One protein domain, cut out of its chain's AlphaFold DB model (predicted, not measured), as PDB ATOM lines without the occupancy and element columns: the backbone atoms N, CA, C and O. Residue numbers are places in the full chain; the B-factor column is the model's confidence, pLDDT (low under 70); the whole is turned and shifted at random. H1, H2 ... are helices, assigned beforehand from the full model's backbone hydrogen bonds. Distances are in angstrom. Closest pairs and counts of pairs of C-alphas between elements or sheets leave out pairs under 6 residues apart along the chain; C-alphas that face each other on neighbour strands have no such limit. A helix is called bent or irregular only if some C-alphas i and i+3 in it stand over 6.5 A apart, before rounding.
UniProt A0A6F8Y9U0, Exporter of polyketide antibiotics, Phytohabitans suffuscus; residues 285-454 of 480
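AT A GLANCE: This is residues 285 to 454 of the 480 residues of the protein "Exporter of polyketide antibiotics" of Phytohabitans suffuscus (UniProt A0A6F8Y9U0). A long, slender bundle of helices: the two longest, H4 and H6, run side by side in opposite ways through the middle, H1 lies along one side of them, and H7 and H8 follow each other along the other side. The short helices H2 and H3 cap one end of the rod, and H5 sits in the turn from H4 to H6 at the other. The printed part has 170 residues with eight named helices, H1 to H8, and no named strand: all helix. It is loose, with a radius of gyration of the C-alphas of 19.3 A, and spans 65 by 30 by 21 A.

HOW THE PARTS SIT: H6, residues 386 to 419, touches H4, residues 340 to 371, with residues 390 to 405 alone, and H4 touches it with 353 to 367 alone; the closest C-alphas, Ala 360 and Thr 397, are 4.8 A apart, at a shallow tilt of 23 degrees, opposite ways. H1, residues 285 to 312, touches H6 at a shallow tilt of 20 degrees, the same way, closest at the C-alphas of Gly 307 and Ala 412, 4.0 A. H7, residues 423 to 435, forms a helical hairpin with H6 at a shallow tilt of 28 degrees; the closest C-alphas, Gly 417 and Val 423, are 3.8 A apart. H8, residues 438 to 454, touches residues 353 to 364 of H4, closest at the C-alphas of Ala 357 and Ile 441, 4.7 A. H1 is apart from both H7 and H8. H4 is the hub, touching six helices, among them H2, residues 314 to 323, with the C-alphas of Gly 318 and Ser 341 closest at 3.9 A, and H3, residues 325 to 333, with those of Ile 331 and Ser 343 closest at 6.6 A. H5, residues 377 to 380, touches no helix but is near H6. Every O i to N i+4 pair is within hydrogen-bond range in H2, H3 and H8, against 22 of 24 in H1, 25 of 28 in H4, 27 of 30 in H6 and 8 of 9 in H7; H5 is too short for such a pair.

IN THESE COORDINATES: H6 is 50.0 A long from first to last C-alpha, H4 48.2 A, H1 37.1 A, H8 24.1 A and H7 17.6 A. H1 begins at C-alpha 285 (44.940, 51.797, 106.231); it is irregular, with C-alphas 291 and 294 7.2 A apart, and has a kink of 51 degrees near residue 292. H6 begins at C-alpha 386 (37.871, 53.807, 116.673), and H8 ends at C-alpha 454 (33.500, 41.035, 125.092).

THE WHOLE: The C-alphas farthest apart, Asp 323 and Ala 381, are 65.5 A apart. The printed part has no cut and no long link. Residues 369 to 374, of which 369 to 371 belong to H4, stand free. The mean pLDDT of the printed part is 84.2, and residues 316 to 341 are under 70.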
ATOM      1  N   LEU A 285      44.669  52.963 107.082       87.94
ATOM      2  CA  LEU A 285      44.940  51.797 106.231       87.94
ATOM      3  C   LEU A 285      46.407  51.712 105.806       87.94
ATOM      4  O   LEU A 285      46.980  50.627 105.816       87.94
ATOM      5  N   ALA A 286      47.044  52.841 105.507       87.81
ATOM      6  CA  ALA A 286      48.464  52.870 105.177       87.81
ATOM      7  C   ALA A 286      49.341  52.503 106.381       87.81
ATOM      8  O   ALA A 286      50.320  51.761 106.251       87.81
ATOM      9  N   LEU A 287      48.957  52.982 107.569       87.12
ATOM     10  CA  LEU A 287      49.588  52.586 108.824       87.12
ATOM     11  C   LEU A 287      49.446  51.072 109.049       87.12
ATOM     12  O   LEU A 287      50.445  50.392 109.299       87.12
ATOM     13  N   ALA A 288      48.234  50.534 108.888       88.50
ATOM     14  CA  ALA A 288      47.973  49.101 108.994       88.50
ATOM     15  C   ALA A 288      48.776  48.286 107.964       88.50
ATOM     16  O   ALA A 288      49.429  47.313 108.344       88.50
ATOM     17  N   TRP A 289      48.847  48.723 106.699       90.81
ATOM     18  CA  TRP A 289      49.690  48.103 105.669       90.81
ATOM     19  C   TRP A 289      51.154  48.046 106.101       90.81
ATOM     20  O   TRP A 289      51.779  46.987 106.069       90.81
ATOM     21  N   ARG A 290      51.718  49.164 106.575       87.00
ATOM     22  CA  ARG A 290      53.116  49.211 107.027       87.00
ATOM     23  C   ARG A 290      53.382  48.239 108.178       87.00
ATOM     24  O   ARG A 290      54.479  47.679 108.248       87.00
ATOM     25  N   MET A 291      52.405  48.030 109.057       85.88
ATOM     26  CA  MET A 291      52.510  47.075 110.157       85.88
ATOM     27  C   MET A 291      52.399  45.625 109.680       85.88
ATOM     28  O   MET A 291      53.211  44.790 110.091       85.88
ATOM     29  N   HIS A 292      51.435  45.321 108.814       88.75
ATOM     30  CA  HIS A 292      51.112  43.950 108.421       88.75
ATOM     31  C   HIS A 292      51.946  43.422 107.257       88.75
ATOM     32  O   HIS A 292      52.201  42.226 107.230       88.75
ATOM     33  N   ARG A 293      52.468  44.274 106.362       90.31
ATOM     34  CA  ARG A 293      53.164  43.855 105.127       90.31
ATOM     35  C   ARG A 293      54.262  42.808 105.330       90.31
ATOM     36  O   ARG A 293      54.397  41.911 104.517       90.31
ATOM     37  N   VAL A 294      55.039  42.902 106.413       87.25
ATOM     38  CA  VAL A 294      56.126  41.943 106.685       87.25
ATOM     39  C   VAL A 294      55.564  40.590 107.115       87.25
ATOM     40  O   VAL A 294      56.065  39.560 106.683       87.25
ATOM     41  N   ALA A 295      54.514  40.592 107.939       86.62
ATOM     42  CA  ALA A 295      53.832  39.363 108.326       86.62
ATOM     43  C   ALA A 295      53.132  38.742 107.111       86.62
ATOM     44  O   ALA A 295      53.318  37.561 106.854       86.62
ATOM     45  N   LEU A 296      52.414  39.551 106.327       92.00
ATOM     46  CA  LEU A 296      51.751  39.123 105.098       92.00
ATOM     47  C   LEU A 296      52.729  38.460 104.124       92.00
ATOM     48  O   LEU A 296      52.463  37.354 103.676       92.00
ATOM     49  N   LEU A 297      53.879  39.089 103.857       91.81
ATOM     50  CA  LEU A 297      54.929  38.508 103.015       91.81
ATOM     51  C   LEU A 297      55.480  37.200 103.597       91.81
ATOM     52  O   LEU A 297      55.659  36.241 102.859       91.81
ATOM     53  N   GLY A 298      55.726  37.143 104.909       85.56
ATOM     54  CA  GLY A 298      56.213  35.925 105.560       85.56
ATOM     55  C   GLY A 298      55.243  34.751 105.420       85.56
ATOM     56  O   GLY A 298      55.658  33.650 105.071       85.56
ATOM     57  N   TRP A 299      53.949  34.992 105.633       90.88
ATOM     58  CA  TRP A 299      52.908  33.979 105.471       90.88
ATOM     59  C   TRP A 299      52.669  33.601 104.010       90.88
ATOM     60  O   TRP A 299      52.524  32.421 103.717       90.88
ATOM     61  N   ALA A 300      52.701  34.571 103.095       93.75
ATOM     62  CA  ALA A 300      52.631  34.339 101.656       93.75
ATOM     63  C   ALA A 300      53.755  33.406 101.177       93.75
ATOM     64  O   ALA A 300      53.491  32.424 100.490       93.75
ATOM     65  N   VAL A 301      54.998  33.673 101.593       89.81
ATOM     66  CA  VAL A 301      56.147  32.811 101.277       89.81
ATOM     67  C   VAL A 301      55.991  31.436 101.922       89.81
ATOM     68  O   VAL A 301      56.192  30.436 101.244       89.81
ATOM     69  N   ALA A 302      55.598  31.361 103.198       84.00
ATOM     70  CA  ALA A 302      55.408  30.083 103.884       84.00
ATOM     71  C   ALA A 302      54.351  29.203 103.193       84.00
ATOM     72  O   ALA A 302      54.583  28.015 102.999       84.00
ATOM     73  N   PHE A 303      53.224  29.789 102.780       91.62
ATOM     74  CA  PHE A 303      52.156  29.082 102.071       91.62
ATOM     75  C   PHE A 303      52.553  28.709 100.645       91.62
ATOM     76  O   PHE A 303      52.221  27.618 100.201       91.62
ATOM     77  N   GLY A 304      53.307  29.563  99.947       93.19
ATOM     78  CA  GLY A 304      53.868  29.225  98.639       93.19
ATOM     79  C   GLY A 304      54.849  28.051  98.717       93.19
ATOM     80  O   GLY A 304      54.748  27.120  97.928       93.19
ATOM     81  N   VAL A 305      55.747  28.044  99.708       85.50
ATOM     82  CA  VAL A 305      56.677  26.924  99.949       85.50
ATOM     83  C   VAL A 305      55.923  25.653 100.338       85.50
ATOM     84  O   VAL A 305      56.229  24.589  99.814       85.50
ATOM     85  N   ALA A 306      54.921  25.759 101.217       83.88
ATOM     86  CA  ALA A 306      54.064  24.631 101.567       83.88
ATOM     87  C   ALA A 306      53.321  24.090 100.338       83.88
ATOM     88  O   ALA A 306      53.243  22.883 100.169       83.88
ATOM     89  N   GLY A 307      52.830  24.970  99.461       88.81
ATOM     90  CA  GLY A 307      52.171  24.576  98.222       88.81
ATOM     91  C   GLY A 307      53.116  23.840  97.280       88.81
ATOM     92  O   GLY A 307      52.782  22.754  96.823       88.81
ATOM     93  N   ALA A 308      54.325  24.366  97.067       87.19
ATOM     94  CA  ALA A 308      55.341  23.703  96.246       87.19
ATOM     95  C   ALA A 308      55.698  22.318  96.795       87.19
ATOM     96  O   ALA A 308      55.791  21.357  96.039       87.19
ATOM     97  N   PHE A 309      55.875  22.222  98.115       81.88
ATOM     98  CA  PHE A 309      56.204  20.971  98.780       81.88
ATOM     99  C   PHE A 309      55.063  19.957  98.679       81.88
ATOM    100  O   PHE A 309      55.284  18.855  98.200       81.88
ATOM    101  N   PHE A 310      53.849  20.320  99.104       81.44
ATOM    102  CA  PHE A 310      52.720  19.393  99.141       81.44
ATOM    103  C   PHE A 310      52.222  19.014  97.748       81.44
ATOM    104  O   PHE A 310      51.959  17.841  97.517       81.44
ATOM    105  N   GLY A 311      52.156  19.969  96.817       83.69
ATOM    106  CA  GLY A 311      51.791  19.676  95.433       83.69
ATOM    107  C   GLY A 311      52.822  18.791  94.737       83.69
ATOM    108  O   GLY A 311      52.447  17.852  94.051       83.69
ATOM    109  N   GLY A 312      54.118  19.019  94.978       80.62
ATOM    110  CA  GLY A 312      55.185  18.225  94.360       80.62
ATOM    111  C   GLY A 312      55.288  16.779  94.858       80.62
ATOM    112  O   GLY A 312      55.972  15.985  94.227       80.62
ATOM    113  N   ILE A 313      54.639  16.435  95.975       74.31
ATOM    114  CA  ILE A 313      54.674  15.081  96.561       74.31
ATOM    115  C   ILE A 313      53.313  14.382  96.499       74.31
ATOM    116  O   ILE A 313      53.182  13.266  96.994       74.31
ATOM    117  N   ALA A 314      52.287  15.056  95.977       76.62
ATOM    118  CA  ALA A 314      50.904  14.602  96.052       76.62
ATOM    119  C   ALA A 314      50.668  13.314  95.257       76.62
ATOM    120  O   ALA A 314      50.050  12.387  95.780       76.62
ATOM    121  N   ASP A 315      51.222  13.232  94.046       74.88
ATOM    122  CA  ASP A 315      51.122  12.046  93.195       74.88
ATOM    123  C   ASP A 315      51.860  10.840  93.809       74.88
ATOM    124  O   ASP A 315      51.259   9.793  94.056       74.88
ATOM    125  N   GLU A 316      53.128  11.022  94.207       69.38
ATOM    126  CA  GLU A 316      53.898   9.989  94.917       69.38
ATOM    127  C   GLU A 316      53.181   9.520  96.194       69.38
ATOM    128  O   GLU A 316      53.170   8.330  96.516       69.38
ATOM    129  N   ALA A 317      52.587  10.438  96.961       64.94
ATOM    130  CA  ALA A 317      51.879  10.102  98.190       64.94
ATOM    131  C   ALA A 317      50.609   9.282  97.926       64.94
ATOM    132  O   ALA A 317      50.341   8.336  98.671       64.94
ATOM    133  N   GLY A 318      49.843   9.612  96.885       64.19
ATOM    134  CA  GLY A 318      48.631   8.881  96.529       64.19
ATOM    135  C   GLY A 318      48.906   7.487  95.966       64.19
ATOM    136  O   GLY A 318      48.210   6.543  96.344       64.19
ATOM    137  N   GLN A 319      49.965   7.326  95.165       66.38
ATOM    138  CA  GLN A 319      50.420   6.015  94.688       66.38
ATOM    139  C   GLN A 319      50.849   5.115  95.857       66.38
ATOM    140  O   GLN A 319      50.333   4.011  96.011       66.38
ATOM    141  N   ASN A 320      51.689   5.631  96.762       59.66
ATOM    142  CA  ASN A 320      52.148   4.886  97.943       59.66
ATOM    143  C   ASN A 320      51.009   4.559  98.931       59.66
ATOM    144  O   ASN A 320      51.013   3.510  99.572       59.66
ATOM    145  N   ALA A 321      50.022   5.450  99.083       58.28
ATOM    146  CA  ALA A 321      48.834   5.183  99.894       58.28
ATOM    147  C   ALA A 321      47.910   4.143  99.240       58.28
ATOM    148  O   ALA A 321      47.193   3.439  99.950       58.28
ATOM    149  N   GLY A 322      47.955   4.021  97.908       56.78
ATOM    150  CA  GLY A 322      47.380   2.915  97.151       56.78
ATOM    151  C   GLY A 322      47.859   1.565  97.670       56.78
ATOM    152  O   GLY A 322      47.050   0.682  97.912       56.78
ATOM    153  N   ASP A 323      49.142   1.408  97.939       57.91
ATOM    154  CA  ASP A 323      49.668   0.088  98.293       57.91
ATOM    155  C   ASP A 323      49.455  -0.280  99.774       57.91
ATOM    156  O   ASP A 323      49.596  -1.441 100.154       57.91
ATOM    157  N   ASN A 324      49.023   0.671 100.616       56.66
ATOM    158  CA  ASN A 324      48.783   0.459 102.045       56.66
ATOM    159  C   ASN A 324      47.282   0.368 102.384       56.66
ATOM    160  O   ASN A 324      46.549   1.361 102.410       56.66
ATOM    161  N   GLU A 325      46.837  -0.834 102.745       60.06
ATOM    162  CA  GLU A 325      45.438  -1.163 103.051       60.06
ATOM    163  C   GLU A 325      44.850  -0.332 104.215       60.06
ATOM    164  O   GLU A 325      43.680   0.052 104.193       60.06
ATOM    165  N   THR A 326      45.678   0.051 105.193       54.19
ATOM    166  CA  THR A 326      45.257   0.890 106.332       54.19
ATOM    167  C   THR A 326      45.088   2.358 105.930       54.19
ATOM    168  O   THR A 326      44.167   3.034 106.394       54.19
ATOM    169  N   ALA A 327      45.961   2.863 105.054       55.34
ATOM    170  CA  ALA A 327      45.850   4.223 104.529       55.34
ATOM    171  C   ALA A 327      44.586   4.370 103.670       55.34
ATOM    172  O   ALA A 327      43.849   5.346 103.828       55.34
ATOM    173  N   ARG A 328      44.283   3.356 102.846       62.25
ATOM    174  CA  ARG A 328      43.029   3.257 102.087       62.25
ATOM    175  C   ARG A 328      41.795   3.306 102.986       62.25
ATOM    176  O   ARG A 328      40.889   4.079 102.693       62.25
ATOM    177  N   ASP A 329      41.757   2.550 104.087       62.62
ATOM    178  CA  ASP A 329      40.583   2.510 104.977       62.62
ATOM    179  C   ASP A 329      40.354   3.852 105.710       62.62
ATOM    180  O   ASP A 329      39.225   4.331 105.821       62.62
ATOM    181  N   ILE A 330      41.422   4.536 106.143       58.69
ATOM    182  CA  ILE A 330      41.317   5.876 106.752       58.69
ATOM    183  C   ILE A 330      40.812   6.908 105.733       58.69
ATOM    184  O   ILE A 330      39.932   7.707 106.052       58.69
ATOM    185  N   ILE A 331      41.343   6.882 104.509       58.84
ATOM    186  CA  ILE A 331      40.958   7.801 103.431       58.84
ATOM    187  C   ILE A 331      39.514   7.542 102.971       58.84
ATOM    188  O   ILE A 331      38.738   8.486 102.822       58.84
ATOM    189  N   ALA A 332      39.113   6.275 102.835       64.06
ATOM    190  CA  ALA A 332      37.749   5.889 102.481       64.06
ATOM    191  C   ALA A 332      36.729   6.380 103.521       64.06
ATOM    192  O   ALA A 332      35.683   6.924 103.164       64.06
ATOM    193  N   ARG A 333      37.057   6.282 104.817       61.31
ATOM    194  CA  ARG A 333      36.213   6.789 105.916       61.31
ATOM    195  C   ARG A 333      36.098   8.314 105.958       61.31
ATOM    196  O   ARG A 333      35.149   8.820 106.553       61.31
ATOM    197  N   MET A 334      37.026   9.043 105.335       51.94
ATOM    198  CA  MET A 334      36.954  10.502 105.176       51.94
ATOM    199  C   MET A 334      36.136  10.943 103.947       51.94
ATOM    200  O   MET A 334      36.019  12.143 103.710       51.94
ATOM    201  N   GLY A 335      35.517  10.002 103.215       51.53
ATOM    202  CA  GLY A 335      34.568  10.286 102.130       51.53
ATOM    203  C   GLY A 335      35.174  10.311 100.722       51.53
ATOM    204  O   GLY A 335      34.740  11.119  99.908       51.53
ATOM    205  N   GLY A 336      36.180   9.470 100.451       49.44
ATOM    206  CA  GLY A 336      36.999   9.509  99.229       49.44
ATOM    207  C   GLY A 336      36.236   9.531  97.891       49.44
ATOM    208  O   GLY A 336      35.290   8.769  97.684       49.44
ATOM    209  N   HIS A 337      36.704  10.396  96.982       51.88
ATOM    210  CA  HIS A 337      36.413  10.395  95.539       51.88
ATOM    211  C   HIS A 337      37.412   9.494  94.770       51.88
ATOM    212  O   HIS A 337      38.270   8.869  95.387       51.88
ATOM    213  N   GLU A 338      37.277   9.406  93.438       54.16
ATOM    214  CA  GLU A 338      37.861   8.392  92.532       54.16
ATOM    215  C   GLU A 338      39.394   8.167  92.609       54.16
ATOM    216  O   GLU A 338      39.842   7.102  92.181       54.16
ATOM    217  N   SER A 339      40.196   9.075  93.194       65.25
ATOM    218  CA  SER A 339      41.649   8.896  93.384       65.25
ATOM    219  C   SER A 339      42.133   9.136  94.835       65.25
ATOM    220  O   SER A 339      41.634   9.995  95.574       65.25
ATOM    221  N   LEU A 340      43.137   8.357  95.273       67.69
ATOM    222  CA  LEU A 340      43.753   8.505  96.604       67.69
ATOM    223  C   LEU A 340      44.571   9.800  96.733       67.69
ATOM    224  O   LEU A 340      44.609  10.390  97.817       67.69
ATOM    225  N   SER A 341      45.186  10.248  95.639       69.56
ATOM    226  CA  SER A 341      45.955  11.491  95.558       69.56
ATOM    227  C   SER A 341      45.074  12.717  95.835       69.56
ATOM    228  O   SER A 341      45.445  13.584  96.630       69.56
ATOM    229  N   ASP A 342      43.847  12.737  95.306       72.94
ATOM    230  CA  ASP A 342      42.910  13.847  95.528       72.94
ATOM    231  C   ASP A 342      42.447  13.907  96.980       72.94
ATOM    232  O   ASP A 342      42.402  14.971  97.599       72.94
ATOM    233  N   SER A 343      42.156  12.749  97.570       72.25
ATOM    234  CA  SER A 343      41.740  12.669  98.973       72.25
ATOM    235  C   SER A 343      42.862  13.098  99.932       72.25
ATOM    236  O   SER A 343      42.612  13.759 100.951       72.25
ATOM    237  N   PHE A 344      44.114  12.777  99.590       73.75
ATOM    238  CA  PHE A 344      45.300  13.277 100.282       73.75
ATOM    239  C   PHE A 344      45.406  14.806 100.175       73.75
ATOM    240  O   PHE A 344      45.550  15.487 101.196       73.75
ATOM    241  N   MET A 345      45.238  15.363  98.972       80.44
ATOM    242  CA  MET A 345      45.275  16.809  98.735       80.44
ATOM    243  C   MET A 345      44.158  17.571  99.453       80.44
ATOM    244  O   MET A 345      44.413  18.636 100.026       80.44
ATOM    245  N   VAL A 346      42.941  17.026  99.513       82.69
ATOM    246  CA  VAL A 346      41.823  17.600 100.284       82.69
ATOM    247  C   VAL A 346      42.150  17.645 101.779       82.69
ATOM    248  O   VAL A 346      41.941  18.669 102.444       82.69
ATOM    249  N   SER A 347      42.718  16.562 102.313       77.69
ATOM    250  CA  SER A 347      43.096  16.458 103.727       77.69
ATOM    251  C   SER A 347      44.204  17.452 104.092       77.69
ATOM    252  O   SER A 347      44.085  18.198 105.070       77.69
ATOM    253  N   LEU A 348      45.256  17.533 103.271       81.69
ATOM    254  CA  LEU A 348      46.342  18.496 103.456       81.69
ATOM    255  C   LEU A 348      45.859  19.938 103.345       81.69
ATOM    256  O   LEU A 348      46.203  20.776 104.176       81.69
ATOM    257  N   THR A 349      45.017  20.229 102.359       86.31
ATOM    258  CA  THR A 349      44.477  21.576 102.154       86.31
ATOM    259  C   THR A 349      43.615  22.020 103.336       86.31
ATOM    260  O   THR A 349      43.672  23.181 103.742       86.31
ATOM    261  N   SER A 350      42.895  21.092 103.971       84.50
ATOM    262  CA  SER A 350      42.147  21.361 105.206       84.50
ATOM    263  C   SER A 350      43.073  21.697 106.385       84.50
ATOM    264  O   SER A 350      42.819  22.651 107.127       84.50
ATOM    265  N   LEU A 351      44.197  20.984 106.530       84.00
ATOM    266  CA  LEU A 351      45.227  21.305 107.529       84.00
ATOM    267  C   LEU A 351      45.879  22.671 107.266       84.00
ATOM    268  O   LEU A 351      46.078  23.455 108.195       84.00
ATOM    269  N   VAL A 352      46.170  22.991 106.005       87.25
ATOM    270  CA  VAL A 352      46.696  24.302 105.598       87.25
ATOM    271  C   VAL A 352      45.682  25.414 105.892       87.25
ATOM    272  O   VAL A 352      46.062  26.478 106.385       87.25
ATOM    273  N   GLY A 353      44.386  25.157 105.690       88.12
ATOM    274  CA  GLY A 353      43.298  26.050 106.093       88.12
ATOM    275  C   GLY A 353      43.303  26.342 107.599       88.12
ATOM    276  O   GLY A 353      43.252  27.505 108.010       88.12
ATOM    277  N   LEU A 354      43.468  25.310 108.432       88.50
ATOM    278  CA  LEU A 354      43.590  25.461 109.887       88.50
ATOM    279  C   LEU A 354      44.800  26.326 110.274       88.50
ATOM    280  O   LEU A 354      44.692  27.215 111.121       88.50
ATOM    281  N   VAL A 355      45.944  26.113 109.623       87.06
ATOM    282  CA  VAL A 355      47.144  26.944 109.807       87.06
ATOM    283  C   VAL A 355      46.881  28.395 109.376       87.06
ATOM    284  O   VAL A 355      47.308  29.331 110.058       87.06
ATOM    285  N   GLY A 356      46.107  28.598 108.306       89.38
ATOM    286  CA  GLY A 356      45.675  29.911 107.819       89.38
ATOM    287  C   GLY A 356      44.818  30.683 108.827       89.38
ATOM    288  O   GLY A 356      44.936  31.906 108.929       89.38
ATOM    289  N   ALA A 357      44.034  29.987 109.658       90.62
ATOM    290  CA  ALA A 357      43.300  30.609 110.762       90.62
ATOM    291  C   ALA A 357      44.236  31.276 111.786       90.62
ATOM    292  O   ALA A 357      43.898  32.315 112.359       90.62
ATOM    293  N   GLY A 358      45.454  30.752 111.950       88.06
ATOM    294  CA  GLY A 358      46.493  31.354 112.782       88.06
ATOM    295  C   GLY A 358      46.866  32.774 112.346       88.06
ATOM    296  O   GLY A 358      47.073  33.636 113.204       88.06
ATOM    297  N   TYR A 359      46.877  33.058 111.038       88.75
ATOM    298  CA  TYR A 359      47.092  34.413 110.522       88.75
ATOM    299  C   TYR A 359      45.994  35.366 111.001       88.75
ATOM    300  O   TYR A 359      46.290  36.448 111.514       88.75
ATOM    301  N   ALA A 360      44.729  34.957 110.857       90.62
ATOM    302  CA  ALA A 360      43.580  35.772 111.244       90.62
ATOM    303  C   ALA A 360      43.596  36.080 112.751       90.62
ATOM    304  O   ALA A 360      43.403  37.223 113.168       90.62
ATOM    305  N   VAL A 361      43.921  35.084 113.580       90.00
ATOM    306  CA  VAL A 361      44.112  35.279 115.025       90.00
ATOM    307  C   VAL A 361      45.273  36.244 115.293       90.00
ATOM    308  O   VAL A 361      45.145  37.178 116.088       90.00
ATOM    309  N   GLN A 362      46.406  36.067 114.608       89.00
ATOM    310  CA  GLN A 362      47.594  36.899 114.789       89.00
ATOM    311  C   GLN A 362      47.330  38.376 114.463       89.00
ATOM    312  O   GLN A 362      47.792  39.250 115.203       89.00
ATOM    313  N   THR A 363      46.604  38.686 113.384       89.56
ATOM    314  CA  THR A 363      46.307  40.077 113.006       89.56
ATOM    315  C   THR A 363      45.393  40.766 114.006       89.56
ATOM    316  O   THR A 363      45.645  41.928 114.345       89.56
ATOM    317  N   VAL A 364      44.397  40.052 114.538       89.00
ATOM    318  CA  VAL A 364      43.501  40.567 115.583       89.00
ATOM    319  C   VAL A 364      44.269  40.800 116.885       89.00
ATOM    320  O   VAL A 364      44.208  41.887 117.462       89.00
ATOM    321  N   LEU A 365      45.089  39.839 117.321       87.25
ATOM    322  CA  LEU A 365      45.919  39.994 118.521       87.25
ATOM    323  C   LEU A 365      46.960  41.107 118.382       87.25
ATOM    324  O   LEU A 365      47.341  41.733 119.374       87.25
ATOM    325  N   ARG A 366      47.407  41.399 117.158       86.12
ATOM    326  CA  ARG A 366      48.310  42.520 116.910       86.12
ATOM    327  C   ARG A 366      47.648  43.865 117.180       86.12
ATOM    328  O   ARG A 366      48.308  44.728 117.741       86.12
ATOM    329  N   MET A 367      46.369  44.030 116.844       85.31
ATOM    330  CA  MET A 367      45.607  45.234 117.198       85.31
ATOM    331  C   MET A 367      45.585  45.436 118.723       85.31
ATOM    332  O   MET A 367      45.947  46.503 119.212       85.31
ATOM    333  N   ARG A 368      45.305  44.372 119.484       83.44
ATOM    334  CA  ARG A 368      45.364  44.390 120.955       83.44
ATOM    335  C   ARG A 368      46.758  44.729 121.494       83.44
ATOM    336  O   ARG A 368      46.887  45.423 122.500       83.44
ATOM    337  N   ALA A 369      47.812  44.230 120.853       82.94
ATOM    338  CA  ALA A 369      49.193  44.511 121.246       82.94
ATOM    339  C   ALA A 369      49.606  45.976 121.008       82.94
ATOM    340  O   ALA A 369      50.531  46.463 121.658       82.94
ATOM    341  N   GLU A 370      48.963  46.673 120.070       85.19
ATOM    342  CA  GLU A 370      49.141  48.116 119.884       85.19
ATOM    343  C   GLU A 370      48.399  48.902 120.969       85.19
ATOM    344  O   GLU A 370      48.983  49.809 121.563       85.19
ATOM    345  N   GLU A 371      47.159  48.512 121.283       84.88
ATOM    346  CA  GLU A 371      46.338  49.154 122.319       84.88
ATOM    347  C   GLU A 371      46.956  49.003 123.713       84.88
ATOM    348  O   GLU A 371      47.210  49.983 124.400       84.88
ATOM    349  N   THR A 372      47.317  47.781 124.106       83.31
ATOM    350  CA  THR A 372      47.954  47.512 125.411       83.31
ATOM    351  C   THR A 372      49.327  48.160 125.576       83.31
ATOM    352  O   THR A 372      49.815  48.285 126.698       83.31
ATOM    353  N   ALA A 373      49.969  48.561 124.479       80.06
ATOM    354  CA  ALA A 373      51.261  49.224 124.510       80.06
ATOM    355  C   ALA A 373      51.170  50.757 124.462       80.06
ATOM    356  O   ALA A 373      52.209  51.405 124.330       80.06
ATOM    357  N   GLY A 374      49.966  51.330 124.531       83.19
ATOM    358  CA  GLY A 374      49.777  52.779 124.542       83.19
ATOM    359  C   GLY A 374      50.044  53.458 123.191       83.19
ATOM    360  O   GLY A 374      50.338  54.653 123.140       83.19
ATOM    361  N   ARG A 375      50.055  52.697 122.084       84.88
ATOM    362  CA  ARG A 375      50.378  53.220 120.738       84.88
ATOM    363  C   ARG A 375      49.145  53.638 119.941       84.88
ATOM    364  O   ARG A 375      49.291  54.218 118.866       84.88
ATOM    365  N   VAL A 376      47.947  53.353 120.445       88.19
ATOM    366  CA  VAL A 376      46.677  53.645 119.760       88.19
ATOM    367  C   VAL A 376      46.177  55.047 120.111       88.19
ATOM    368  O   VAL A 376      45.585  55.724 119.276       88.19
ATOM    369  N   GLU A 377      46.476  55.523 121.312       87.69
ATOM    370  CA  GLU A 377      46.046  56.798 121.877       87.69
ATOM    371  C   GLU A 377      46.501  58.002 121.040       87.69
ATOM    372  O   GLU A 377      45.649  58.837 120.735       87.69
ATOM    373  N   PRO A 378      47.762  58.089 120.559       87.75
ATOM    374  CA  PRO A 378      48.170  59.181 119.675       87.75
ATOM    375  C   PRO A 378      47.416  59.177 118.342       87.75
ATOM    376  O   PRO A 378      47.192  60.232 117.759       87.75
ATOM    377  N   VAL A 379      47.013  57.999 117.849       86.62
ATOM    378  CA  VAL A 379      46.245  57.878 116.603       86.62
ATOM    379  C   VAL A 379      44.803  58.320 116.830       86.62
ATOM    380  O   VAL A 379      44.278  59.093 116.034       86.62
ATOM    381  N   LEU A 380      44.173  57.886 117.923       87.88
ATOM    382  CA  LEU A 380      42.801  58.274 118.272       87.88
ATOM    383  C   LEU A 380      42.661  59.733 118.729       87.88
ATOM    384  O   LEU A 380      41.551  60.252 118.730       87.88
ATOM    385  N   ALA A 381      43.761  60.396 119.094       89.94
ATOM    386  CA  ALA A 381      43.796  61.837 119.340       89.94
ATOM    387  C   ALA A 381      43.706  62.664 118.039       89.94
ATOM    388  O   ALA A 381      43.483  63.871 118.090       89.94
ATOM    389  N   THR A 382      43.883  62.029 116.872       87.56
ATOM    390  CA  THR A 382      43.668  62.655 115.555       87.56
ATOM    391  C   THR A 382      42.205  62.512 115.105       87.56
ATOM    392  O   THR A 382      41.352  62.040 115.850       87.56
ATOM    393  N   SER A 383      41.877  62.873 113.860       86.44
ATOM    394  CA  SER A 383      40.524  62.724 113.291       86.44
ATOM    395  C   SER A 383      40.109  61.270 112.975       86.44
ATOM    396  O   SER A 383      39.094  61.031 112.315       86.44
ATOM    397  N   VAL A 384      40.882  60.270 113.413       88.12
ATOM    398  CA  VAL A 384      40.616  58.848 113.160       88.12
ATOM    399  C   VAL A 384      39.686  58.273 114.231       88.12
ATOM    400  O   VAL A 384      40.046  58.165 115.399       88.12
ATOM    401  N   SER A 385      38.499  57.821 113.821       90.69
ATOM    402  CA  SER A 385      37.570  57.120 114.716       90.69
ATOM    403  C   SER A 385      38.048  55.704 115.067       90.69
ATOM    404  O   SER A 385      38.755  55.049 114.294       90.69
ATOM    405  N   ARG A 386      37.583  55.182 116.211       88.94
ATOM    406  CA  ARG A 386      37.871  53.807 116.673       88.94
ATOM    407  C   ARG A 386      37.477  52.745 115.643       88.94
ATOM    408  O   ARG A 386      38.245  51.823 115.392       88.94
ATOM    409  N   LEU A 387      36.313  52.906 115.005       89.56
ATOM    410  CA  LEU A 387      35.834  51.991 113.963       89.56
ATOM    411  C   LEU A 387      36.720  52.029 112.717       89.56
ATOM    412  O   LEU A 387      37.039  50.981 112.166       89.56
ATOM    413  N   ARG A 388      37.168  53.219 112.297       89.12
ATOM    414  CA  ARG A 388      38.049  53.361 111.131       89.12
ATOM    415  C   ARG A 388      39.430  52.749 111.384       89.12
ATOM    416  O   ARG A 388      40.012  52.175 110.467       89.12
ATOM    417  N   TYR A 389      39.935  52.847 112.615       89.38
ATOM    418  CA  TYR A 389      41.154  52.160 113.043       89.38
ATOM    419  C   TYR A 389      40.971  50.633 113.069       89.38
ATOM    420  O   TYR A 389      41.765  49.908 112.477       89.38
ATOM    421  N   ALA A 390      39.898  50.129 113.684       89.06
ATOM    422  CA  ALA A 390      39.634  48.691 113.733       89.06
ATOM    423  C   ALA A 390      39.452  48.096 112.325       89.06
ATOM    424  O   ALA A 390      40.092  47.101 111.983       89.06
ATOM    425  N   ALA A 391      38.658  48.747 111.471       91.06
ATOM    426  CA  ALA A 391      38.425  48.320 110.093       91.06
ATOM    427  C   ALA A 391      39.725  48.224 109.280       91.06
ATOM    428  O   ALA A 391      39.885  47.294 108.489       91.06
ATOM    429  N   SER A 392      40.689  49.128 109.504       91.06
ATOM    430  CA  SER A 392      41.964  49.089 108.783       91.06
ATOM    431  C   SER A 392      42.818  47.867 109.135       91.06
ATOM    432  O   SER A 392      43.539  47.359 108.278       91.06
ATOM    433  N   HIS A 393      42.712  47.355 110.363       90.75
ATOM    434  CA  HIS A 393      43.364  46.115 110.789       90.75
ATOM    435  C   HIS A 393      42.572  44.865 110.380       90.75
ATOM    436  O   HIS A 393      43.166  43.868 109.962       90.75
ATOM    437  N   LEU A 394      41.239  44.913 110.462       91.88
ATOM    438  CA  LEU A 394      40.364  43.808 110.059       91.88
ATOM    439  C   LEU A 394      40.438  43.527 108.560       91.88
ATOM    440  O   LEU A 394      40.399  42.365 108.167       91.88
ATOM    441  N   PHE A 395      40.673  44.549 107.736       94.44
ATOM    442  CA  PHE A 395      40.969  44.365 106.316       94.44
ATOM    443  C   PHE A 395      42.095  43.341 106.088       94.44
ATOM    444  O   PHE A 395      41.952  42.435 105.274       94.44
ATOM    445  N   PHE A 396      43.179  43.409 106.869       93.75
ATOM    446  CA  PHE A 396      44.272  42.436 106.776       93.75
ATOM    447  C   PHE A 396      43.912  41.063 107.325       93.75
ATOM    448  O   PHE A 396      44.458  40.078 106.845       93.75
ATOM    449  N   THR A 397      42.985  40.991 108.280       92.62
ATOM    450  CA  THR A 397      42.464  39.721 108.810       92.62
ATOM    451  C   THR A 397      41.709  38.941 107.731       92.62
ATOM    452  O   THR A 397      41.765  37.717 107.724       92.62
ATOM    453  N   LEU A 398      41.067  39.640 106.789       94.50
ATOM    454  CA  LEU A 398      40.405  39.031 105.634       94.50
ATOM    455  C   LEU A 398      41.376  38.787 104.470       94.50
ATOM    456  O   LEU A 398      41.435  37.682 103.933       94.50
ATOM    457  N   LEU A 399      42.161  39.809 104.111       95.31
ATOM    458  CA  LEU A 399      43.069  39.782 102.962       95.31
ATOM    459  C   LEU A 399      44.190  38.753 103.126       95.31
ATOM    460  O   LEU A 399      44.550  38.077 102.170       95.31
ATOM    461  N   GLY A 400      44.780  38.656 104.316       93.75
ATOM    462  CA  GLY A 400      45.974  37.842 104.514       93.75
ATOM    463  C   GLY A 400      45.758  36.351 104.280       93.75
ATOM    464  O   GLY A 400      46.501  35.784 103.479       93.75
ATOM    465  N   PRO A 401      44.733  35.724 104.885       94.69
ATOM    466  CA  PRO A 401      44.394  34.336 104.591       94.69
ATOM    467  C   PRO A 401      44.028  34.112 103.122       94.69
ATOM    468  O   PRO A 401      44.420  33.096 102.560       94.69
ATOM    469  N   ALA A 402      43.349  35.072 102.478       96.50
ATOM    470  CA  ALA A 402      43.019  34.993 101.054       96.50
ATOM    471  C   ALA A 402      44.271  34.959 100.172       96.50
ATOM    472  O   ALA A 402      44.399  34.083  99.325       96.50
ATOM    473  N   VAL A 403      45.229  35.859 100.408       96.19
ATOM    474  CA  VAL A 403      46.507  35.874  99.679       96.19
ATOM    475  C   VAL A 403      47.311  34.601  99.948       96.19
ATOM    476  O   VAL A 403      47.876  34.031  99.019       96.19
ATOM    477  N   ALA A 404      47.356  34.145 101.201       94.75
ATOM    478  CA  ALA A 404      48.092  32.945 101.584       94.75
ATOM    479  C   ALA A 404      47.518  31.683 100.916       94.75
ATOM    480  O   ALA A 404      48.267  30.930 100.301       94.75
ATOM    481  N   LEU A 405      46.197  31.479 100.975       96.06
ATOM    482  CA  LEU A 405      45.538  30.325 100.358       96.06
ATOM    483  C   LEU A 405      45.538  30.382  98.833       96.06
ATOM    484  O   LEU A 405      45.670  29.339  98.205       96.06
ATOM    485  N   LEU A 406      45.452  31.574  98.237       96.88
ATOM    486  CA  LEU A 406      45.607  31.734  96.793       96.88
ATOM    487  C   LEU A 406      47.011  31.314  96.355       96.88
ATOM    488  O   LEU A 406      47.144  30.534  95.419       96.88
ATOM    489  N   LEU A 407      48.055  31.785  97.042       96.19
ATOM    490  CA  LEU A 407      49.430  31.393  96.726       96.19
ATOM    491  C   LEU A 407      49.659  29.897  96.930       96.19
ATOM    492  O   LEU A 407      50.225  29.261  96.049       96.19
ATOM    493  N   TYR A 408      49.193  29.334  98.046       95.31
ATOM    494  CA  TYR A 408      49.241  27.889  98.269       95.31
ATOM    495  C   TYR A 408      48.533  27.130  97.143       95.31
ATOM    496  O   TYR A 408      49.153  26.275  96.530       95.31
ATOM    497  N   GLY A 409      47.278  27.470  96.838       95.00
ATOM    498  CA  GLY A 409      46.468  26.768  95.846       95.00
ATOM    499  C   GLY A 409      47.054  26.846  94.438       95.00
ATOM    500  O   GLY A 409      47.110  25.836  93.749       95.00
ATOM    501  N   VAL A 410      47.565  28.016  94.036       96.62
ATOM    502  CA  VAL A 410      48.244  28.180  92.742       96.62
ATOM    503  C   VAL A 410      49.521  27.349  92.689       96.62
ATOM    504  O   VAL A 410      49.718  26.605  91.739       96.62
ATOM    505  N   VAL A 411      50.398  27.456  93.691       95.75
ATOM    506  CA  VAL A 411      51.689  26.754  93.647       95.75
ATOM    507  C   VAL A 411      51.501  25.241  93.785       95.75
ATOM    508  O   VAL A 411      52.139  24.489  93.054       95.75
ATOM    509  N   ALA A 412      50.609  24.795  94.670       92.00
ATOM    510  CA  ALA A 412      50.289  23.383  94.851       92.00
ATOM    511  C   ALA A 412      49.616  22.784  93.619       92.00
ATOM    512  O   ALA A 412      50.028  21.722  93.176       92.00
ATOM    513  N   GLY A 413      48.634  23.477  93.037       92.44
ATOM    514  CA  GLY A 413      47.952  23.021  91.829       92.44
ATOM    515  C   GLY A 413      48.878  22.956  90.614       92.44
ATOM    516  O   GLY A 413      48.818  21.998  89.853       92.44
ATOM    517  N   LEU A 414      49.796  23.922  90.464       93.69
ATOM    518  CA  LEU A 414      50.826  23.869  89.422       93.69
ATOM    519  C   LEU A 414      51.806  22.711  89.640       93.69
ATOM    520  O   LEU A 414      52.157  22.038  88.680       93.69
ATOM    521  N   ALA A 415      52.261  22.489  90.876       89.50
ATOM    522  CA  ALA A 415      53.209  21.420  91.181       89.50
ATOM    523  C   ALA A 415      52.575  20.028  91.024       89.50
ATOM    524  O   ALA A 415      53.188  19.154  90.421       89.50
ATOM    525  N   TYR A 416      51.342  19.853  91.506       88.69
ATOM    526  CA  TYR A 416      50.611  18.592  91.400       88.69
ATOM    527  C   TYR A 416      50.225  18.291  89.951       88.69
ATOM    528  O   TYR A 416      50.572  17.233  89.437       88.69
ATOM    529  N   GLY A 417      49.644  19.262  89.243       88.44
ATOM    530  CA  GLY A 417      49.314  19.099  87.829       88.44
ATOM    531  C   GLY A 417      50.536  18.881  86.935       88.44
ATOM    532  O   GLY A 417      50.433  18.226  85.907       88.44
ATOM    533  N   ALA A 418      51.711  19.397  87.315       88.12
ATOM    534  CA  ALA A 418      52.958  19.084  86.619       88.12
ATOM    535  C   ALA A 418      53.461  17.660  86.910       88.12
ATOM    536  O   ALA A 418      54.159  17.099  86.074       88.12
ATOM    537  N   SER A 419      53.140  17.083  88.074       83.94
ATOM    538  CA  SER A 419      53.490  15.691  88.400       83.94
ATOM    539  C   SER A 419      52.565  14.668  87.736       83.94
ATOM    540  O   SER A 419      53.026  13.591  87.379       83.94
ATOM    541  N   THR A 420      51.294  15.019  87.522       84.44
ATOM    542  CA  THR A 420      50.279  14.147  86.904       84.44
ATOM    543  C   THR A 420      50.056  14.423  85.413       84.44
ATOM    544  O   THR A 420      49.174  13.821  84.806       84.44
ATOM    545  N   ASP A 421      50.824  15.346  84.823       86.50
ATOM    546  CA  ASP A 421      50.640  15.872  83.463       86.50
ATOM    547  C   ASP A 421      49.226  16.455  83.179       86.50
ATOM    548  O   ASP A 421      48.844  16.639  82.021       86.50
ATOM    549  N   ASP A 422      48.463  16.831  84.218       88.88
ATOM    550  CA  ASP A 422      47.142  17.479  84.127       88.88
ATOM    551  C   ASP A 422      47.060  18.804  84.909       88.88
ATOM    552  O   ASP A 422      46.309  18.990  85.867       88.88
ATOM    553  N   VAL A 423      47.815  19.812  84.468       91.50
ATOM    554  CA  VAL A 423      47.717  21.173  85.037       91.50
ATOM    555  C   VAL A 423      46.327  21.792  84.823       91.50
ATOM    556  O   VAL A 423      45.896  22.631  85.618       91.50
ATOM    557  N   GLY A 424      45.627  21.408  83.750       90.00
ATOM    558  CA  GLY A 424      44.330  21.972  83.379       90.00
ATOM    559  C   GLY A 424      43.218  21.613  84.362       90.00
ATOM    560  O   GLY A 424      42.414  22.484  84.699       90.00
ATOM    561  N   GLY A 425      43.195  20.365  84.833       89.38
ATOM    562  CA  GLY A 425      42.272  19.877  85.856       89.38
ATOM    563  C   GLY A 425      42.724  20.204  87.278       89.38
ATOM    564  O   GLY A 425      41.937  20.727  88.075       89.38
ATOM    565  N   GLU A 426      44.004  19.986  87.589       89.75
ATOM    566  CA  GLU A 426      44.474  20.030  88.978       89.75
ATOM    567  C   GLU A 426      44.605  21.439  89.550       89.75
ATOM    568  O   GLU A 426      44.275  21.690  90.713       89.75
ATOM    569  N   LEU A 427      45.035  22.408  88.739       92.75
ATOM    570  CA  LEU A 427      45.157  23.791  89.191       92.75
ATOM    571  C   LEU A 427      43.827  24.371  89.710       92.75
ATOM    572  O   LEU A 427      43.808  24.871  90.841       92.75
ATOM    573  N   PRO A 428      42.715  24.346  88.944       94.38
ATOM    574  CA  PRO A 428      41.441  24.856  89.437       94.38
ATOM    575  C   PRO A 428      40.872  24.015  90.587       94.38
ATOM    576  O   PRO A 428      40.264  24.599  91.487       94.38
ATOM    577  N   ALA A 429      41.091  22.695  90.606       90.12
ATOM    578  CA  ALA A 429      40.623  21.823  91.683       90.12
ATOM    579  C   ALA A 429      41.298  22.158  93.025       90.12
ATOM    580  O   ALA A 429      40.619  22.474  94.009       90.12
ATOM    581  N   VAL A 430      42.635  22.189  93.056       92.00
ATOM    582  CA  VAL A 430      43.417  22.496  94.264       92.00
ATOM    583  C   VAL A 430      43.206  23.943  94.710       92.00
ATOM    584  O   VAL A 430      43.028  24.209  95.904       92.00
ATOM    585  N   LEU A 431      43.164  24.896  93.772       94.88
ATOM    586  CA  LEU A 431      42.872  26.295  94.087       94.88
ATOM    587  C   LEU A 431      41.461  26.463  94.665       94.88
ATOM    588  O   LEU A 431      41.289  27.165  95.663       94.88
ATOM    589  N   GLY A 432      40.461  25.804  94.076       93.56
ATOM    590  CA  GLY A 432      39.093  25.786  94.586       93.56
ATOM    591  C   GLY A 432      39.025  25.219  96.003       93.56
ATOM    592  O   GLY A 432      38.490  25.873  96.901       93.56
ATOM    593  N   GLY A 433      39.651  24.061  96.232       91.38
ATOM    594  CA  GLY A 433      39.742  23.429  97.550       91.38
ATOM    595  C   GLY A 433      40.414  24.319  98.599       91.38
ATOM    596  O   GLY A 433      39.944  24.402  99.736       91.38
ATOM    597  N   ALA A 434      41.465  25.050  98.218       93.75
ATOM    598  CA  ALA A 434      42.136  25.999  99.102       93.75
ATOM    599  C   ALA A 434      41.236  27.189  99.460       93.75
ATOM    600  O   ALA A 434      41.123  27.551 100.631       93.75
ATOM    601  N   LEU A 435      40.564  27.792  98.476       95.38
ATOM    602  CA  LEU A 435      39.722  28.972  98.691       95.38
ATOM    603  C   LEU A 435      38.425  28.659  99.455       95.38
ATOM    604  O   LEU A 435      37.937  29.522 100.188       95.38
ATOM    605  N   VAL A 436      37.908  27.428  99.373       95.50
ATOM    606  CA  VAL A 436      36.754  26.959 100.170       95.50
ATOM    607  C   VAL A 436      37.017  27.024 101.680       95.50
ATOM    608  O   VAL A 436      36.075  27.143 102.460       95.50
ATOM    609  N   GLN A 437      38.280  27.043 102.119       92.81
ATOM    610  CA  GLN A 437      38.635  27.173 103.538       92.81
ATOM    611  C   GLN A 437      38.455  28.603 104.089       92.81
ATOM    612  O   GLN A 437      38.439  28.807 105.307       92.81
ATOM    613  N   LEU A 438      38.306  29.620 103.228       95.06
ATOM    614  CA  LEU A 438      38.261  31.028 103.648       95.06
ATOM    615  C   LEU A 438      37.120  31.376 104.614       95.06
ATOM    616  O   LEU A 438      37.407  32.037 105.616       95.06
ATOM    617  N   PRO A 439      35.860  30.947 104.396       95.94
ATOM    618  CA  PRO A 439      34.770  31.248 105.319       95.94
ATOM    619  C   PRO A 439      35.045  30.738 106.737       95.94
ATOM    620  O   PRO A 439      34.793  31.456 107.705       95.94
ATOM    621  N   ALA A 440      35.624  29.539 106.870       92.88
ATOM    622  CA  ALA A 440      35.994  28.973 108.165       92.88
ATOM    623  C   ALA A 440      37.084  29.810 108.855       92.88
ATOM    624  O   ALA A 440      36.967  30.141 110.037       92.88
ATOM    625  N   ILE A 441      38.111  30.235 108.115       94.56
ATOM    626  CA  ILE A 441      39.177  31.097 108.647       94.56
ATOM    627  C   ILE A 441      38.630  32.459 109.088       94.56
ATOM    628  O   ILE A 441      38.969  32.953 110.168       94.56
ATOM    629  N   TRP A 442      37.773  33.079 108.278       96.00
ATOM    630  CA  TRP A 442      37.166  34.364 108.617       96.00
ATOM    631  C   TRP A 442      36.236  34.260 109.820       96.00
ATOM    632  O   TRP A 442      36.225  35.175 110.644       96.00
ATOM    633  N   LEU A 443      35.529  33.138 109.981       95.62
ATOM    634  CA  LEU A 443      34.740  32.860 111.177       95.62
ATOM    635  C   LEU A 443      35.626  32.813 112.429       95.62
ATOM    636  O   LEU A 443      35.304  33.460 113.424       95.62
ATOM    637  N   VAL A 444      36.777  32.134 112.379       93.19
ATOM    638  CA  VAL A 444      37.746  32.130 113.493       93.19
ATOM    639  C   VAL A 444      38.266  33.543 113.783       93.19
ATOM    640  O   VAL A 444      38.359  33.952 114.946       93.19
ATOM    641  N   GLY A 445      38.552  34.328 112.741       91.62
ATOM    642  CA  GLY A 445      38.897  35.744 112.875       91.62
ATOM    643  C   GLY A 445      37.802  36.541 113.592       91.62
ATOM    644  O   GLY A 445      38.088  37.242 114.562       91.62
ATOM    645  N   ALA A 446      36.542  36.381 113.182       92.06
ATOM    646  CA  ALA A 446      35.387  37.037 113.791       92.06
ATOM    647  C   ALA A 446      35.188  36.627 115.259       92.06
ATOM    648  O   ALA A 446      34.997  37.491 116.116       92.06
ATOM    649  N   ILE A 447      35.321  35.336 115.578       92.69
ATOM    650  CA  ILE A 447      35.285  34.824 116.957       92.69
ATOM    651  C   ILE A 447      36.392  35.469 117.796       92.69
ATOM    652  O   ILE A 447      36.151  35.876 118.930       92.69
ATOM    653  N   THR A 448      37.592  35.628 117.237       89.25
ATOM    654  CA  THR A 448      38.715  36.272 117.934       89.25
ATOM    655  C   THR A 448      38.420  37.745 118.234       89.25
ATOM    656  O   THR A 448      38.721  38.227 119.326       89.25
ATOM    657  N   VAL A 449      37.793  38.458 117.294       89.12
ATOM    658  CA  VAL A 449      37.355  39.851 117.485       89.12
ATOM    659  C   VAL A 449      36.274  39.947 118.560       89.12
ATOM    660  O   VAL A 449      36.371  40.805 119.436       89.12
ATOM    661  N   LEU A 450      35.281  39.053 118.540       88.06
ATOM    662  CA  LEU A 450      34.220  38.993 119.549       88.06
ATOM    663  C   LEU A 450      34.782  38.692 120.939       88.06
ATOM    664  O   LEU A 450      34.474  39.401 121.894       88.06
ATOM    665  N   ALA A 451      35.659  37.694 121.053       85.00
ATOM    666  CA  ALA A 451      36.319  37.347 122.306       85.00
ATOM    667  C   ALA A 451      37.132  38.525 122.862       85.00
ATOM    668  O   ALA A 451      37.135  38.766 124.068       85.00
ATOM    669  N   PHE A 452      37.792  39.287 121.986       75.25
ATOM    670  CA  PHE A 452      38.509  40.495 122.373       75.25
ATOM    671  C   PHE A 452      37.571  41.624 122.832       75.25
ATOM    672  O   PHE A 452      37.828  42.236 123.866       75.25
ATOM    673  N   GLY A 453      36.483  41.877 122.100       78.56
ATOM    674  CA  GLY A 453      35.527  42.942 122.413       78.56
ATOM    675  C   GLY A 453      34.690  42.687 123.672       78.56
ATOM    676  O   GLY A 453      34.385  43.628 124.399       78.56
ATOM    677  N   LEU A 454      34.348  41.425 123.957       77.75
ATOM    678  CA  LEU A 454      33.500  41.035 125.092       77.75
ATOM    679  C   LEU A 454      34.275  40.846 126.407       77.75
ATOM    680  O   LEU A 454      33.675  40.882 127.479       77.75
TER     681      LEU A 454